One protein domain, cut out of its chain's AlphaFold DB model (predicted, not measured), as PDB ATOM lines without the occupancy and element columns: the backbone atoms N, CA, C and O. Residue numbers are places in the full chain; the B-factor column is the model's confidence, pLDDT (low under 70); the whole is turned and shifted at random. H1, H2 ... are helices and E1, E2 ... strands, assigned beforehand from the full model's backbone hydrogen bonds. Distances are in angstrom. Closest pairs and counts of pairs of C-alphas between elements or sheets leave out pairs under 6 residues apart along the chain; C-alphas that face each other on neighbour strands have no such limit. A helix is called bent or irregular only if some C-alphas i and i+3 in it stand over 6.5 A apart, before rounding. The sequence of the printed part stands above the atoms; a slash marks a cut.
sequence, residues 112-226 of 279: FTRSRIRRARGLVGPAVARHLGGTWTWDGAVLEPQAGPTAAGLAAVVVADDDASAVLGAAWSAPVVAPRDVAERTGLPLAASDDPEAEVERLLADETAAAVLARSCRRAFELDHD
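Overview. This is residues 112 to 226 of the 279 residues of an uncharacterized protein of Cellulomonas sp. KH9 (UniProt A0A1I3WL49). A small sheet of four strands lies between helices, H2 and H3 over one face and H5 over the other, while the long helix H6 passes by the first residues of E3 and E4. H1 packs on H2 and H4 on H3, both off the sheet. There are 115 printed residues with six named helices and four named strands, in the order H1 E1 E2 H2 E3 H3 E4 H4 H5 H6, of mixed class. The sheet runs E2 E1 E3 E4 and is mixed; the whole is compact and rounded, with a radius of gyration of the C-alphas of 12.6 A and spans of 35 by 29 by 29 A.

Arrangement. Begin at H1, residues 112 to 120, which touches H2, residues 145 to 154, at a steep tilt of 59 degrees; their closest C-alphas, of Arg 114 and Leu 154, are 5.7 A apart. Next comes the antiparallel hairpin of E1, residues 128 to 132, and E2, residues 135 to 138, with N 130 and O 137 within hydrogen-bond range at 2.9 A. E3, residues 157 to 160, is parallel to E1, with N 131 and O 159 at 2.8 A, and to E4, residues 176 to 178, with N 177 and O 158 at 2.8 A. E3, H3, residues 163 to 171, and E4 make a strand-helix-strand unit, two parallel neighbour strands with a helix between, and its crossover is right-handed. Three layers, helices on both faces of the sheet, put H2 over E2 and E1 at a height over the sheet of 8.4 A and H3 over E3 at 8.6 A on the same face, and H5, residues 196 to 205, over E3 at 8.1 A on the opposite face. H3 is the hub: its closest C-alphas are Gly 169 to Ala 152 of H2, 5.3 A, Asp 163 to Val 182 of H4, residues 180 to 186, 5.8 A, and Ala 170 to Cys 217 of H6, residues 207 to 224, 4.9 A. H6 touches H3 with residues 214 to 222 alone, only grazes the sheet, and only just touches H5, only at the corner, with 3 pairs of C-alphas within 8 A. Every O i to N i+4 pair is within hydrogen-bond range in H1, H3, H4, H5 and H6, and 4 of 6 are in H2, which is irregular, with C-alphas 146 and 149 7.2 A apart.

Along the chain. Find C-alpha 112 at (87.130, 97.959, 58.533), where H1 begins. E1 starts at C-alpha 128, (91.906, 85.181, 66.139), and is 12.3 A long. H2 is 15.5 A long and H5 14.3 A. H6, 25.6 A long, ends at C-alpha 224, (112.196, 99.717, 61.787).

Size, cuts and confidence. The C-alphas farthest apart, of Ala 120 and Asp 181, are 36.3 A apart. The printed part has no cut and no long link. The mean pLDDT of the printed part is 91.6, and no printed residue is under 70.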
ATOM      1  N   PHE A 112      88.420  97.933  59.231       79.75
ATOM      2  CA  PHE A 112      87.130  97.959  58.533       79.75
ATOM      3  C   PHE A 112      87.124  97.082  57.271       79.75
ATOM      4  O   PHE A 112      86.228  96.256  57.076       79.75
ATOM      5  N   THR A 113      88.143  97.225  56.419       83.06
ATOM      6  CA  THR A 113      88.305  96.419  55.201       83.06
ATOM      7  C   THR A 113      88.447  94.943  55.553       83.06
ATOM      8  O   THR A 113      87.803  94.095  54.935       83.06
ATOM      9  N   ARG A 114      89.223  94.639  56.595       87.50
ATOM     10  CA  ARG A 114      89.431  93.281  57.092       87.50
ATOM     11  C   ARG A 114      88.128  92.630  57.548       87.50
ATOM     12  O   ARG A 114      87.815  91.527  57.108       87.50
ATOM     13  N   SER A 115      87.334  93.337  58.354       85.88
ATOM     14  CA  SER A 115      86.020  92.878  58.824       85.88
ATOM     15  C   SER A 115      85.069  92.575  57.660       85.88
ATOM     16  O   SER A 115      84.425  91.522  57.627       85.88
ATOM     17  N   ARG A 116      85.043  93.434  56.631       86.44
ATOM     18  CA  ARG A 116      84.251  93.191  55.413       86.44
ATOM     19  C   ARG A 116      84.721  91.967  54.635       86.44
ATOM     20  O   ARG A 116      83.877  91.183  54.205       86.44
ATOM     21  N   ILE A 117      86.033  91.795  54.456       86.38
ATOM     22  CA  ILE A 117      86.593  90.628  53.758       86.38
ATOM     23  C   ILE A 117      86.256  89.347  54.524       86.38
ATOM     24  O   ILE A 117      85.765  88.403  53.911       86.38
ATOM     25  N   ARG A 118      86.436  89.325  55.851       89.62
ATOM     26  CA  ARG A 118      86.056  88.182  56.694       89.62
ATOM     27  C   ARG A 118      84.588  87.810  56.524       89.62
ATOM     28  O   ARG A 118      84.284  86.661  56.211       89.62
ATOM     29  N   ARG A 119      83.686  88.792  56.639       87.81
ATOM     30  CA  ARG A 119      82.241  88.585  56.464       87.81
ATOM     31  C   ARG A 119      81.911  88.016  55.085       87.81
ATOM     32  O   ARG A 119      81.154  87.059  54.989       87.81
ATOM     33  N   ALA A 120      82.514  88.560  54.029       87.25
ATOM     34  CA  ALA A 120      82.325  88.068  52.664       87.25
ATOM     35  C   ALA A 120      82.863  86.639  52.447       87.25
ATOM     36  O   ALA A 120      82.440  85.958  51.518       87.25
ATOM     37  N   ARG A 121      83.797  86.186  53.290       84.31
ATOM     38  CA  ARG A 121      84.384  84.838  53.268       84.31
ATOM     39  C   ARG A 121      83.723  83.870  54.254       84.31
ATOM     40  O   ARG A 121      84.194  82.748  54.374       84.31
ATOM     41  N   GLY A 122      82.670  84.289  54.961       84.56
ATOM     42  CA  GLY A 122      82.025  83.466  55.989       84.56
ATOM     43  C   GLY A 122      82.880  83.243  57.242       84.56
ATOM     44  O   GLY A 122      82.545  82.394  58.058       84.56
ATOM     45  N   LEU A 123      83.960  84.010  57.423       83.50
ATOM     46  CA  LEU A 123      84.850  83.939  58.588       83.50
ATOM     47  C   LEU A 123      84.284  84.798  59.729       83.50
ATOM     48  O   LEU A 123      84.879  85.802  60.130       83.50
ATOM     49  N   VAL A 124      83.065  84.466  60.160       72.31
ATOM     50  CA  VAL A 124      82.313  85.204  61.184       72.31
ATOM     51  C   VAL A 124      82.576  84.544  62.537       72.31
ATOM     52  O   VAL A 124      82.181  83.406  62.755       72.31
ATOM     53  N   GLY A 125      83.283  85.240  63.422       76.44
ATOM     54  CA  GLY A 125      83.754  84.716  64.703       76.44
ATOM     55  C   GLY A 125      84.729  85.693  65.365       76.44
ATOM     56  O   GLY A 125      84.916  86.797  64.835       76.44
ATOM     57  N   PRO A 126      85.363  85.308  66.488       78.19
ATOM     58  CA  PRO A 126      86.391  86.126  67.130       78.19
ATOM     59  C   PRO A 126      87.581  86.376  66.187       78.19
ATOM     60  O   PRO A 126      88.235  87.409  66.300       78.19
ATOM     61  N   ALA A 127      87.783  85.512  65.177       90.94
ATOM     62  CA  ALA A 127      88.724  85.696  64.078       90.94
ATOM     63  C   ALA A 127      90.153  85.936  64.574       90.94
ATOM     64  O   ALA A 127      90.830  86.874  64.144       90.94
ATOM     65  N   VAL A 128      90.594  85.099  65.506       95.38
ATOM     66  CA  VAL A 128      91.906  85.181  66.139       95.38
ATOM     67  C   VAL A 128      92.843  84.206  65.446       95.38
ATOM     68  O   VAL A 128      92.581  83.002  65.395       95.38
ATOM     69  N   ALA A 129      93.953  84.727  64.930       96.44
ATOM     70  CA  ALA A 129      95.039  83.902  64.422       96.44
ATOM     71  C   ALA A 129      96.116  83.777  65.501       96.44
ATOM     72  O   ALA A 129      96.550  84.789  66.046       96.44
ATOM     73  N   ARG A 130      96.564  82.560  65.803       97.56
ATOM     74  CA  ARG A 130      97.651  82.331  66.764       97.56
ATOM     75  C   ARG A 130      98.805  81.629  66.066       97.56
ATOM     76  O   ARG A 130      98.560  80.662  65.348       97.56
ATOM     77  N   HIS A 131     100.028  82.082  66.297       96.81
ATOM     78  CA  HIS A 131     101.236  81.322  66.017       96.81
ATOM     79  C   HIS A 131     101.920  81.024  67.339       96.81
ATOM     80  O   HIS A 131     102.443  81.935  67.972       96.81
ATOM     81  N   LEU A 132     101.818  79.771  67.774       95.25
ATOM     82  CA  LEU A 132     102.362  79.298  69.041       95.25
ATOM     83  C   LEU A 132     103.070  77.969  68.802       95.25
ATOM     84  O   LEU A 132     102.551  77.119  68.066       95.25
ATOM     85  N   GLY A 133     104.253  77.785  69.385       92.75
ATOM     86  CA  GLY A 133     105.033  76.554  69.227       92.75
ATOM     87  C   GLY A 133     105.308  76.190  67.761       92.75
ATOM     88  O   GLY A 133     105.311  75.012  67.406       92.75
ATOM     89  N   GLY A 134     105.466  77.193  66.888       92.62
ATOM     90  CA  GLY A 134     105.726  77.002  65.456       92.62
ATOM     91  C   GLY A 134     104.514  76.597  64.607       92.62
ATOM     92  O   GLY A 134     104.695  76.172  63.465       92.62
ATOM     93  N   THR A 135     103.289  76.682  65.140       95.31
ATOM     94  CA  THR A 135     102.068  76.278  64.428       95.31
ATOM     95  C   THR A 135     101.069  77.423  64.332       95.31
ATOM     96  O   THR A 135     100.709  78.034  65.337       95.31
ATOM     97  N   TRP A 136     100.567  77.677  63.121       96.19
ATOM     98  CA  TRP A 136      99.466  78.611  62.898       96.19
ATOM     99  C   TRP A 136      98.116  77.953  63.187       96.19
ATOM    100  O   TRP A 136      97.822  76.861  62.701       96.19
ATOM    101  N   THR A 137      97.262  78.661  63.917       96.38
ATOM    102  CA  THR A 137      95.863  78.293  64.141       96.38
ATOM    103  C   THR A 137      94.937  79.475  63.868       96.38
ATOM    104  O   THR A 137      95.328  80.635  64.019       96.38
ATOM    105  N   TRP A 138      93.703  79.184  63.465       94.50
ATOM    106  CA  TRP A 138      92.607  80.139  63.321       94.50
ATOM    107  C   TRP A 138      91.436  79.678  64.178       94.50
ATOM    108  O   TRP A 138      90.889  78.605  63.925       94.50
ATOM    109  N   ASP A 139      91.056  80.463  65.185       90.50
ATOM    110  CA  ASP A 139      89.963  80.125  66.113       90.50
ATOM    111  C   ASP A 139      90.064  78.675  66.657       90.50
ATOM    112  O   ASP A 139      89.071  77.967  66.799       90.50
ATOM    113  N   GLY A 140      91.295  78.215  66.924       88.19
ATOM    114  CA  GLY A 140      91.600  76.871  67.434       88.19
ATOM    115  C   GLY A 140      91.826  75.788  66.369       88.19
ATOM    116  O   GLY A 140      92.351  74.725  66.693       88.19
ATOM    117  N   ALA A 141      91.503  76.040  65.098       92.31
ATOM    118  CA  ALA A 141      91.769  75.104  64.005       92.31
ATOM    119  C   ALA A 141      93.190  75.279  63.453       92.31
ATOM    120  O   ALA A 141      93.590  76.391  63.111       92.31
ATOM    121  N   VAL A 142      93.948  74.185  63.330       95.75
ATOM    122  CA  VAL A 142      95.296  74.197  62.738       95.75
ATOM    123  C   VAL A 142      95.227  74.579  61.261       95.75
ATOM    124  O   VAL A 142      94.387  74.077  60.515       95.75
ATOM    125  N   LEU A 143      96.128  75.464  60.846       93.38
ATOM    126  CA  LEU A 143      96.260  75.915  59.469       93.38
ATOM    127  C   LEU A 143      97.420  75.217  58.760       93.38
ATOM    128  O   LEU A 143      98.421  74.845  59.370       93.38
ATOM    129  N   GLU A 144      97.319  75.112  57.436       92.38
ATOM    130  CA  GLU A 144      98.470  74.755  56.611       92.38
ATOM    131  C   GLU A 144      99.585  75.812  56.763       92.38
ATOM    132  O   GLU A 144      99.273  77.007  56.846       92.38
ATOM    133  N   PRO A 145     100.878  75.436  56.730       82.44
ATOM    134  CA  PRO A 145     101.986  76.369  56.967       82.44
ATOM    135  C   PRO A 145     101.956  77.624  56.078       82.44
ATOM    136  O   PRO A 145     102.210  78.739  56.534       82.44
ATOM    137  N   GLN A 146     101.572  77.470  54.807       87.44
ATOM    138  CA  GLN A 146     101.455  78.567  53.841       87.44
ATOM    139  C   GLN A 146     100.324  79.564  54.140       87.44
ATOM    140  O   GLN A 146     100.312  80.661  53.577       87.44
ATOM    141  N   ALA A 147      99.361  79.210  54.994       89.50
ATOM    142  CA  ALA A 147      98.206  80.053  55.281       89.50
ATOM    143  C   ALA A 147      98.512  81.168  56.296       89.50
ATOM    144  O   ALA A 147      97.735  82.119  56.382       89.50
ATOM    145  N   GLY A 148      99.651  81.112  57.002       89.62
ATOM    146  CA  GLY A 148     100.045  82.081  58.037       89.62
ATOM    147  C   GLY A 148      99.909  83.556  57.623       89.62
ATOM    148  O   GLY A 148      99.183  84.300  58.281       89.62
ATOM    149  N   PRO A 149     100.486  84.005  56.488       89.19
ATOM    150  CA  PRO A 149     100.325  85.387  56.024       89.19
ATOM    151  C   PRO A 149      98.871  85.791  55.755       89.19
ATOM    152  O   PRO A 149      98.495  86.941  55.975       89.19
ATOM    153  N   THR A 150      98.038  84.855  55.293       89.69
ATOM    154  CA  THR A 150      96.610  85.115  55.059       89.69
ATOM    155  C   THR A 150      95.851  85.192  56.380       89.69
ATOM    156  O   THR A 150      95.005  86.073  56.539       89.69
ATOM    157  N   ALA A 151      96.189  84.336  57.346       92.00
ATOM    158  CA  ALA A 151      95.650  84.393  58.698       92.00
ATOM    159  C   ALA A 151      95.984  85.738  59.360       92.00
ATOM    160  O   ALA A 151      95.070  86.453  59.759       92.00
ATOM    161  N   ALA A 152      97.254  86.156  59.354       92.25
ATOM    162  CA  ALA A 152      97.679  87.460  59.867       92.25
ATOM    163  C   ALA A 152      96.970  88.634  59.163       92.25
ATOM    164  O   ALA A 152      96.521  89.578  59.812       92.25
ATOM    165  N   GLY A 153      96.797  88.556  57.838       89.88
ATOM    166  CA  GLY A 153      96.080  89.568  57.057       89.88
ATOM    167  C   GLY A 153      94.594  89.700  57.405       89.88
ATOM    168  O   GLY A 153      94.041  90.803  57.350       89.88
ATOM    169  N   LEU A 154      93.938  88.592  57.760       91.88
ATOM    170  CA  LEU A 154      92.492  88.526  57.996       91.88
ATOM    171  C   LEU A 154      92.094  88.555  59.472       91.88
ATOM    172  O   LEU A 154      90.938  88.880  59.761       91.88
ATOM    173  N   ALA A 155      93.013  88.306  60.401       93.38
ATOM    174  CA  ALA A 155      92.722  88.217  61.826       93.38
ATOM    175  C   ALA A 155      92.237  89.540  62.447       93.38
ATOM    176  O   ALA A 155      92.729  90.635  62.151       93.38
ATOM    177  N   ALA A 156      91.244  89.458  63.327       92.62
ATOM    178  CA  ALA A 156      90.882  90.556  64.213       92.62
ATOM    179  C   ALA A 156      92.017  90.850  65.200       92.62
ATOM    180  O   ALA A 156      92.340  92.019  65.372       92.62
ATOM    181  N   VAL A 157      92.659  89.806  65.737       95.25
ATOM    182  CA  VAL A 157      93.843  89.864  66.606       95.25
ATOM    183  C   VAL A 157      94.803  88.733  66.232       95.25
ATOM    184  O   VAL A 157      94.359  87.622  65.936       95.25
ATOM    185  N   VAL A 158      96.105  89.017  66.223       97.00
ATOM    186  CA  VAL A 158      97.163  88.007  66.084       97.00
ATOM    187  C   VAL A 158      97.796  87.765  67.449       97.00
ATOM    188  O   VAL A 158      98.153  88.722  68.126       97.00
ATOM    189  N   VAL A 159      97.971  86.506  67.834       97.88
ATOM    190  CA  VAL A 159      98.782  86.114  68.993       97.88
ATOM    191  C   VAL A 159     100.061  85.465  68.482       97.88
ATOM    192  O   VAL A 159      99.984  84.582  67.626       97.88
ATOM    193  N   ALA A 160     101.218  85.901  68.967       96.94
ATOM    194  CA  ALA A 160     102.516  85.370  68.556       96.94
ATOM    195  C   ALA A 160     103.439  85.176  69.765       96.94
ATOM    196  O   ALA A 160     103.516  86.057  70.621       96.94
ATOM    197  N   ASP A 161     104.156  84.053  69.812       95.88
ATOM    198  CA  ASP A 161     105.209  83.776  70.803       95.88
ATOM    199  C   ASP A 161     106.634  83.957  70.250       95.88
ATOM    200  O   ASP A 161     107.608  83.822  70.989       95.88
ATOM    201  N   ASP A 162     106.762  84.309  68.969       95.12
ATOM    202  CA  ASP A 162     108.038  84.517  68.295       95.12
ATOM    203  C   ASP A 162     108.114  85.856  67.544       95.12
ATOM    204  O   ASP A 162     107.115  86.433  67.096       95.12
ATOM    205  N   ASP A 163     109.349  86.329  67.373       93.56
ATOM    206  CA  ASP A 163     109.665  87.616  66.762       93.56
ATOM    207  C   ASP A 163     109.172  87.705  65.304       93.56
ATOM    208  O   ASP A 163     108.639  88.739  64.888       93.56
ATOM    209  N   ALA A 164     109.308  86.633  64.516       92.31
ATOM    210  CA  ALA A 164     108.963  86.649  63.095       92.31
ATOM    211  C   ALA A 164     107.448  86.777  62.889       92.31
ATOM    212  O   ALA A 164     106.995  87.562  62.053       92.31
ATOM    213  N   SER A 165     106.652  86.063  63.682       93.62
ATOM    214  CA  SER A 165     105.189  86.115  63.606       93.62
ATOM    215  C   SER A 165     104.618  87.417  64.158       93.62
ATOM    216  O   SER A 165     103.663  87.953  63.585       93.62
ATOM    217  N   ALA A 166     105.227  87.981  65.206       94.81
ATOM    218  CA  ALA A 166     104.865  89.306  65.704       94.81
ATOM    219  C   ALA A 166     105.116  90.393  64.641       94.81
ATOM    220  O   ALA A 166     104.233  91.212  64.352       94.81
ATOM    221  N   VAL A 167     106.283  90.350  63.985       93.38
ATOM    222  CA  VAL A 167     106.629  91.250  62.873       93.38
ATOM    223  C   VAL A 167     105.695  91.040  61.677       93.38
ATOM    224  O   VAL A 167     105.246  92.021  61.081       93.38
ATOM    225  N   LEU A 168     105.332  89.796  61.342       93.19
ATOM    226  CA  LEU A 168     104.351  89.496  60.292       93.19
ATOM    227  C   LEU A 168     102.981  90.117  60.597       93.19
ATOM    228  O   LEU A 168     102.382  90.738  59.715       93.19
ATOM    229  N   GLY A 169     102.489  89.973  61.830       94.19
ATOM    230  CA  GLY A 169     101.227  90.574  62.268       94.19
ATOM    231  C   GLY A 169     101.237  92.094  62.106       94.19
ATOM    232  O   GLY A 169     100.341  92.662  61.471       94.19
ATOM    233  N   ALA A 170     102.302  92.749  62.575       93.81
ATOM    234  CA  ALA A 170     102.493  94.189  62.413       93.81
ATOM    235  C   ALA A 170     102.569  94.613  60.933       93.81
ATOM    236  O   ALA A 170     101.960  95.614  60.541       93.81
ATOM    237  N   ALA A 171     103.232  93.822  60.083       91.69
ATOM    238  CA  ALA A 171     103.338  94.081  58.647       91.69
ATOM    239  C   ALA A 171     101.966  94.101  57.943       91.69
ATOM    240  O   ALA A 171     101.755  94.899  57.027       91.69
ATOM    241  N   TRP A 172     101.012  93.280  58.391       92.38
ATOM    242  CA  TRP A 172      99.629  93.248  57.886       92.38
ATOM    243  C   TRP A 172      98.677  94.242  58.582       92.38
ATOM    244  O   TRP A 172      97.468  94.255  58.303       92.38
ATOM    245  N   SER A 173      99.206  95.100  59.461       92.50
ATOM    246  CA  SER A 173      98.441  95.990  60.345       92.50
ATOM    247  C   SER A 173      97.472  95.243  61.262       92.50
ATOM    248  O   SER A 173      96.364  95.724  61.514       92.50
ATOM    249  N   ALA A 174      97.797  94.032  61.707       93.62
ATOM    250  CA  ALA A 174      97.018  93.359  62.740       93.62
ATOM    251  C   ALA A 174      97.394  93.911  64.126       93.62
ATOM    252  O   ALA A 174      98.561  94.241  64.340       93.62
ATOM    253  N   PRO A 175      96.441  94.043  65.067       94.94
ATOM    254  CA  PRO A 175      96.805  94.183  66.469       94.94
ATOM    255  C   PRO A 175      97.415  92.856  66.928       94.94
ATOM    256  O   PRO A 175      96.875  91.787  66.634       94.94
ATOM    257  N   VAL A 176      98.561  92.939  67.598       97.12
ATOM    258  CA  VAL A 176      99.352  91.772  67.985       97.12
ATOM    259  C   VAL A 176      99.449  91.710  69.502       97.12
ATOM    260  O   VAL A 176      99.830  92.697  70.133       97.12
ATOM    261  N   VAL A 177      99.129  90.548  70.057       98.19
ATOM    262  CA  VAL A 177      99.353  90.174  71.455       98.19
ATOM    263  C   VAL A 177     100.555  89.241  71.496       98.19
ATOM    264  O   VAL A 177     100.633  88.295  70.709       98.19
ATOM    265  N   ALA A 178     101.502  89.516  72.381       97.56
ATOM    266  CA  ALA A 178     102.707  88.709  72.523       97.56
ATOM    267  C   ALA A 178     103.252  88.791  73.958       97.56
ATOM    268  O   ALA A 178     102.917  89.732  74.682       97.56
ATOM    269  N   PRO A 179     104.118  87.855  74.369       96.50
ATOM    270  CA  PRO A 179     104.905  87.993  75.588       96.50
ATOM    271  C   PRO A 179     105.733  89.290  75.619       96.50
ATOM    272  O   PRO A 179     106.144  89.818  74.577       96.50
ATOM    273  N   ARG A 180     106.004  89.815  76.823       95.06
ATOM    274  CA  ARG A 180     106.762  91.071  76.995       95.06
ATOM    275  C   ARG A 180     108.160  91.003  76.374       95.06
ATOM    276  O   ARG A 180     108.582  91.972  75.750       95.06
ATOM    277  N   ASP A 181     108.844  89.871  76.483       95.25
ATOM    278  CA  ASP A 181     110.179  89.679  75.911       95.25
ATOM    279  C   ASP A 181     110.172  89.754  74.372       95.25
ATOM    280  O   ASP A 181     111.087  90.330  73.782       95.25
ATOM    281  N   VAL A 182     109.121  89.256  73.708       94.81
ATOM    282  CA  VAL A 182     108.941  89.405  72.249       94.81
ATOM    283  C   VAL A 182     108.733  90.876  71.882       94.81
ATOM    284  O   VAL A 182     109.335  91.372  70.924       94.81
ATOM    285  N   ALA A 183     107.912  91.606  72.644       92.81
ATOM    286  CA  ALA A 183     107.689  93.035  72.420       92.81
ATOM    287  C   ALA A 183     108.984  93.852  72.580       92.81
ATOM    288  O   ALA A 183     109.275  94.712  71.749       92.81
ATOM    289  N   GLU A 184     109.799  93.541  73.589       91.62
ATOM    290  CA  GLU A 184     111.089  94.196  73.834       91.62
ATOM    291  C   GLU A 184     112.111  93.904  72.724       91.62
ATOM    292  O   GLU A 184     112.695  94.839  72.169       91.62
ATOM    293  N   ARG A 185     112.288  92.632  72.333       90.56
ATOM    294  CA  ARG A 185     113.224  92.251  71.256       90.56
ATOM    295  C   ARG A 185     112.833  92.870  69.916       90.56
ATOM    296  O   ARG A 185     113.653  93.505  69.242       90.56
ATOM    297  N   THR A 186     111.562  92.735  69.538       90.31
ATOM    298  CA  THR A 186     111.056  93.276  68.267       90.31
ATOM    299  C   THR A 186     110.943  94.796  68.281       90.31
ATOM    300  O   THR A 186     110.957  95.401  67.204       90.31
ATOM    301  N   GLY A 187     110.859  95.415  69.466       89.38
ATOM    302  CA  GLY A 187     110.588  96.838  69.704       89.38
ATOM    303  C   GLY A 187     109.328  97.351  69.014       89.38
ATOM    304  O   GLY A 187     109.231  98.534  68.688       89.38
ATOM    305  N   LEU A 188     108.384  96.453  68.737       92.12
ATOM    306  CA  LEU A 188     107.066  96.799  68.232       92.12
ATOM    307  C   LEU A 188     106.158  97.166  69.418       92.12
ATOM    308  O   LEU A 188     106.273  96.569  70.488       92.12
ATOM    309  N   PRO A 189     105.213  98.105  69.245       94.06
ATOM    310  CA  PRO A 189     104.240  98.450  70.274       94.06
ATOM    311  C   PRO A 189     103.140  97.378  70.332       94.06
ATOM    312  O   PRO A 189     101.998  97.654  69.975       94.06
ATOM    313  N   LEU A 190     103.502  96.147  70.699       95.38
ATOM    314  CA  LEU A 190     102.591  95.010  70.850       95.38
ATOM    315  C   LEU A 190     101.792  95.140  72.156       95.38
ATOM    316  O   LEU A 190     102.232  95.791  73.108       95.38
ATOM    317  N   ALA A 191     100.645  94.471  72.233       96.25
ATOM    318  CA  ALA A 191      99.966  94.234  73.498       96.25
ATOM    319  C   ALA A 191     100.729  93.160  74.296       96.25
ATOM    320  O   ALA A 191     100.484  91.963  74.148       96.25
ATOM    321  N   ALA A 192     101.708  93.605  75.088       93.56
ATOM    322  CA  ALA A 192     102.524  92.748  75.940       93.56
ATOM    323  C   ALA A 192     101.714  92.253  77.150       93.56
ATOM    324  O   ALA A 192     101.349  93.065  78.003       93.56
ATOM    325  N   SER A 193     101.452  90.947  77.237       92.06
ATOM    326  CA  SER A 193     100.652  90.358  78.321       92.06
ATOM    327  C   SER A 193     101.158  88.973  78.727       92.06
ATOM    328  O   SER A 193     101.524  88.172  77.868       92.06
ATOM    329  N   ASP A 194     101.118  88.689  80.031       89.12
ATOM    330  CA  ASP A 194     101.324  87.345  80.591       89.12
ATOM    331  C   ASP A 194     100.033  86.498  80.540       89.12
ATOM    332  O   ASP A 194     100.080  85.276  80.674       89.12
ATOM    333  N   ASP A 195      98.884  87.143  80.305       93.75
ATOM    334  CA  ASP A 195      97.596  86.513  80.007       93.75
ATOM    335  C   ASP A 195      97.140  86.946  78.601       93.75
ATOM    336  O   ASP A 195      96.490  87.991  78.435       93.75
ATOM    337  N   PRO A 196      97.544  86.211  77.550       93.56
ATOM    338  CA  PRO A 196      97.232  86.588  76.178       93.56
ATOM    339  C   PRO A 196      95.735  86.483  75.865       93.56
ATOM    340  O   PRO A 196      95.251  87.229  75.018       93.56
ATOM    341  N   GLU A 197      94.990  85.599  76.533       94.06
ATOM    342  CA  GLU A 197      93.568  85.395  76.241       94.06
ATOM    343  C   GLU A 197      92.720  86.550  76.788       94.06
ATOM    344  O   GLU A 197      91.908  87.104  76.044       94.06
ATOM    345  N   ALA A 198      92.979  87.009  78.018       95.31
ATOM    346  CA  ALA A 198      92.310  88.198  78.559       95.31
ATOM    347  C   ALA A 198      92.554  89.450  77.693       95.31
ATOM    348  O   ALA A 198      91.653  90.265  77.473       95.31
ATOM    349  N   GLU A 199      93.766  89.597  77.154       96.38
ATOM    350  CA  GLU A 199      94.122  90.724  76.292       96.38
ATOM    351  C   GLU A 199      93.473  90.629  74.900       96.38
ATOM    352  O   GLU A 199      93.018  91.638  74.351       96.38
ATOM    353  N   VAL A 200      93.359  89.417  74.343       96.12
ATOM    354  CA  VAL A 200      92.582  89.159  73.121       96.12
ATOM    355  C   VAL A 200      91.117  89.539  73.334       96.12
ATOM    356  O   VAL A 200      90.570  90.288  72.525       96.12
ATOM    357  N   GLU A 201      90.487  89.082  74.417       95.75
ATOM    358  CA  GLU A 201      89.091  89.412  74.735       95.75
ATOM    359  C   GLU A 201      88.882  90.925  74.860       95.75
ATOM    360  O   GLU A 201      87.951  91.478  74.264       95.75
ATOM    361  N   ARG A 202      89.794  91.619  75.554       96.19
ATOM    362  CA  ARG A 202      89.776  93.080  75.687       96.19
ATOM    363  C   ARG A 202      89.836  93.783  74.328       96.19
ATOM    364  O   ARG A 202      89.069  94.715  74.085       96.19
ATOM    365  N   LEU A 203      90.731  93.353  73.437       94.25
ATOM    366  CA  LEU A 203      90.887  93.934  72.097       94.25
ATOM    367  C   LEU A 203      89.709  93.613  71.169       94.25
ATOM    368  O   LEU A 203      89.356  94.436  70.326       94.25
ATOM    369  N   LEU A 204      89.090  92.440  71.312       92.56
ATOM    370  CA  LEU A 204      87.880  92.087  70.566       92.56
ATOM    371  C   LEU A 204      86.662  92.897  71.031       92.56
ATOM    372  O   LEU A 204      85.806  93.223  70.210       92.56
ATOM    373  N   ALA A 205      86.592  93.234  72.321       93.69
ATOM    374  CA  ALA A 205      85.530  94.061  72.887       93.69
ATOM    375  C   ALA A 205      85.688  95.563  72.568       93.69
ATOM    376  O   ALA A 205      84.690  96.281  72.514       93.69
ATOM    377  N   ASP A 206      86.916  96.040  72.335       93.56
ATOM    378  CA  ASP A 206      87.222  97.438  72.009       93.56
ATOM    379  C   ASP A 206      87.894  97.572  70.632       93.56
ATOM    380  O   ASP A 206      89.121  97.625  70.486       93.56
ATOM    381  N   GLU A 207      87.058  97.698  69.595       88.19
ATOM    382  CA  GLU A 207      87.516  97.890  68.213       88.19
ATOM    383  C   GLU A 207      88.393  99.143  68.038       88.19
ATOM    384  O   GLU A 207      89.252  99.179  67.150       88.19
ATOM    385  N   THR A 208      88.204 100.172  68.873       90.44
ATOM    386  CA  THR A 208      88.996 101.406  68.797       90.44
ATOM    387  C   THR A 208      90.407 101.149  69.301       90.44
ATOM    388  O   THR A 208      91.369 101.485  68.601       90.44
ATOM    389  N   ALA A 209      90.551 100.498  70.458       92.81
ATOM    390  CA  ALA A 209      91.853 100.098  70.983       92.81
ATOM    391  C   ALA A 209      92.592  99.173  70.004       92.81
ATOM    392  O   ALA A 209      93.765  99.409  69.702       92.81
ATOM    393  N   ALA A 210      91.900  98.182  69.432       91.81
ATOM    394  CA  ALA A 210      92.467  97.294  68.418       91.81
ATOM    395  C   ALA A 210      92.938  98.053  67.164       91.81
ATOM    396  O   ALA A 210      94.028  97.793  66.646       91.81
ATOM    397  N   ALA A 211      92.162  99.028  66.682       90.31
ATOM    398  CA  ALA A 211      92.530  99.838  65.522       90.31
ATOM    399  C   ALA A 211      93.720 100.775  65.793       90.31
ATOM    400  O   ALA A 211      94.557 100.975  64.904       90.31
ATOM    401  N   VAL A 212      93.807 101.348  66.998       93.25
ATOM    402  CA  VAL A 212      94.954 102.164  67.428       93.25
ATOM    403  C   VAL A 212      96.209 101.299  67.505       93.25
ATOM    404  O   VAL A 212      97.217 101.649  66.891       93.25
ATOM    405  N   LEU A 213      96.128 100.141  68.163       94.94
ATOM    406  CA  LEU A 213      97.242  99.203  68.299       94.94
ATOM    407  C   LEU A 213      97.754  98.726  66.933       94.94
ATOM    408  O   LEU A 213      98.948  98.815  66.654       94.94
ATOM    409  N   ALA A 214      96.847  98.312  66.047       92.81
ATOM    410  CA  ALA A 214      97.150  97.925  64.671       92.81
ATOM    411  C   ALA A 214      97.911  99.014  63.895       92.81
ATOM    412  O   ALA A 214      98.875  98.729  63.179       92.81
ATOM    413  N   ARG A 215      97.483 100.276  64.035       91.56
ATOM    414  CA  ARG A 215      98.129 101.420  63.379       91.56
ATOM    415  C   ARG A 215      99.522 101.677  63.949       91.56
ATOM    416  O   ARG A 215     100.447 101.909  63.175       91.56
ATOM    417  N   SER A 216      99.669 101.619  65.270       92.81
ATOM    418  CA  SER A 216     100.956 101.783  65.949       92.81
ATOM    419  C   SER A 216     101.939 100.680  65.557       92.81
ATOM    420  O   SER A 216     103.072 100.985  65.190       92.81
ATOM    421  N   CYS A 217     101.489  99.421  65.535       92.12
ATOM    422  CA  CYS A 217     102.285  98.278  65.082       92.12
ATOM    423  C   CYS A 217     102.755  98.466  63.637       92.12
ATOM    424  O   CYS A 217     103.942  98.328  63.356       92.12
ATOM    425  N   ARG A 218     101.847  98.851  62.726       90.88
ATOM    426  CA  ARG A 218     102.204  99.097  61.324       90.88
ATOM    427  C   ARG A 218     103.218 100.228  61.176       90.88
ATOM    428  O   ARG A 218     104.168 100.080  60.418       90.88
ATOM    429  N   ARG A 219     103.032 101.335  61.897       90.19
ATOM    430  CA  ARG A 219     103.961 102.471  61.851       90.19
ATOM    431  C   ARG A 219     105.351 102.075  62.348       90.19
ATOM    432  O   ARG A 219     106.335 102.436  61.718       90.19
ATOM    433  N   ALA A 220     105.437 101.330  63.449       89.88
ATOM    434  CA  ALA A 220     106.714 100.830  63.956       89.88
ATOM    435  C   ALA A 220     107.364  99.835  62.980       89.88
ATOM    436  O   ALA A 220     108.562  99.917  62.728       89.88
ATOM    437  N   PHE A 221     106.569  98.956  62.358       90.00
ATOM    438  CA  PHE A 221     107.041  98.084  61.283       90.00
ATOM    439  C   PHE A 221     107.631  98.889  60.116       90.00
ATOM    440  O   PHE A 221     108.742  98.606  59.685       90.00
ATOM    441  N   GLU A 222     106.932  99.914  59.629       87.06
ATOM    442  CA  GLU A 222     107.418 100.760  58.530       87.06
ATOM    443  C   GLU A 222     108.705 101.511  58.889       87.06
ATOM    444  O   GLU A 222     109.564 101.708  58.035       87.06
ATOM    445  N   LEU A 223     108.848 101.919  60.150       86.31
ATOM    446  CA  LEU A 223     110.015 102.664  60.613       86.31
ATOM    447  C   LEU A 223     111.250 101.788  60.824       86.31
ATOM    448  O   LEU A 223     112.348 102.279  60.581       86.31
ATOM    449  N   ASP A 224     111.084 100.545  61.287       86.81
ATOM    450  CA  ASP A 224     112.196  99.717  61.787       86.81
ATOM    451  C   ASP A 224     112.409  98.403  61.042       86.81
ATOM    452  O   ASP A 224     113.495  97.828  61.097       86.81
ATOM    453  N   HIS A 225     111.386  97.917  60.344       85.38
ATOM    454  CA  HIS A 225     111.352  96.567  59.774       85.38
ATOM    455  C   HIS A 225     111.072  96.555  58.264       85.38
ATOM    456  O   HIS A 225     111.168  95.500  57.632       85.38
ATOM    457  N   ASP A 226     110.757  97.709  57.670       84.44
ATOM    458  CA  ASP A 226     110.515  97.881  56.239       84.44
ATOM    459  C   ASP A 226     111.624  98.741  55.597       84.44
ATOM    460  O   ASP A 226     111.546  99.972  55.595       84.44
TER     461      ASP A 226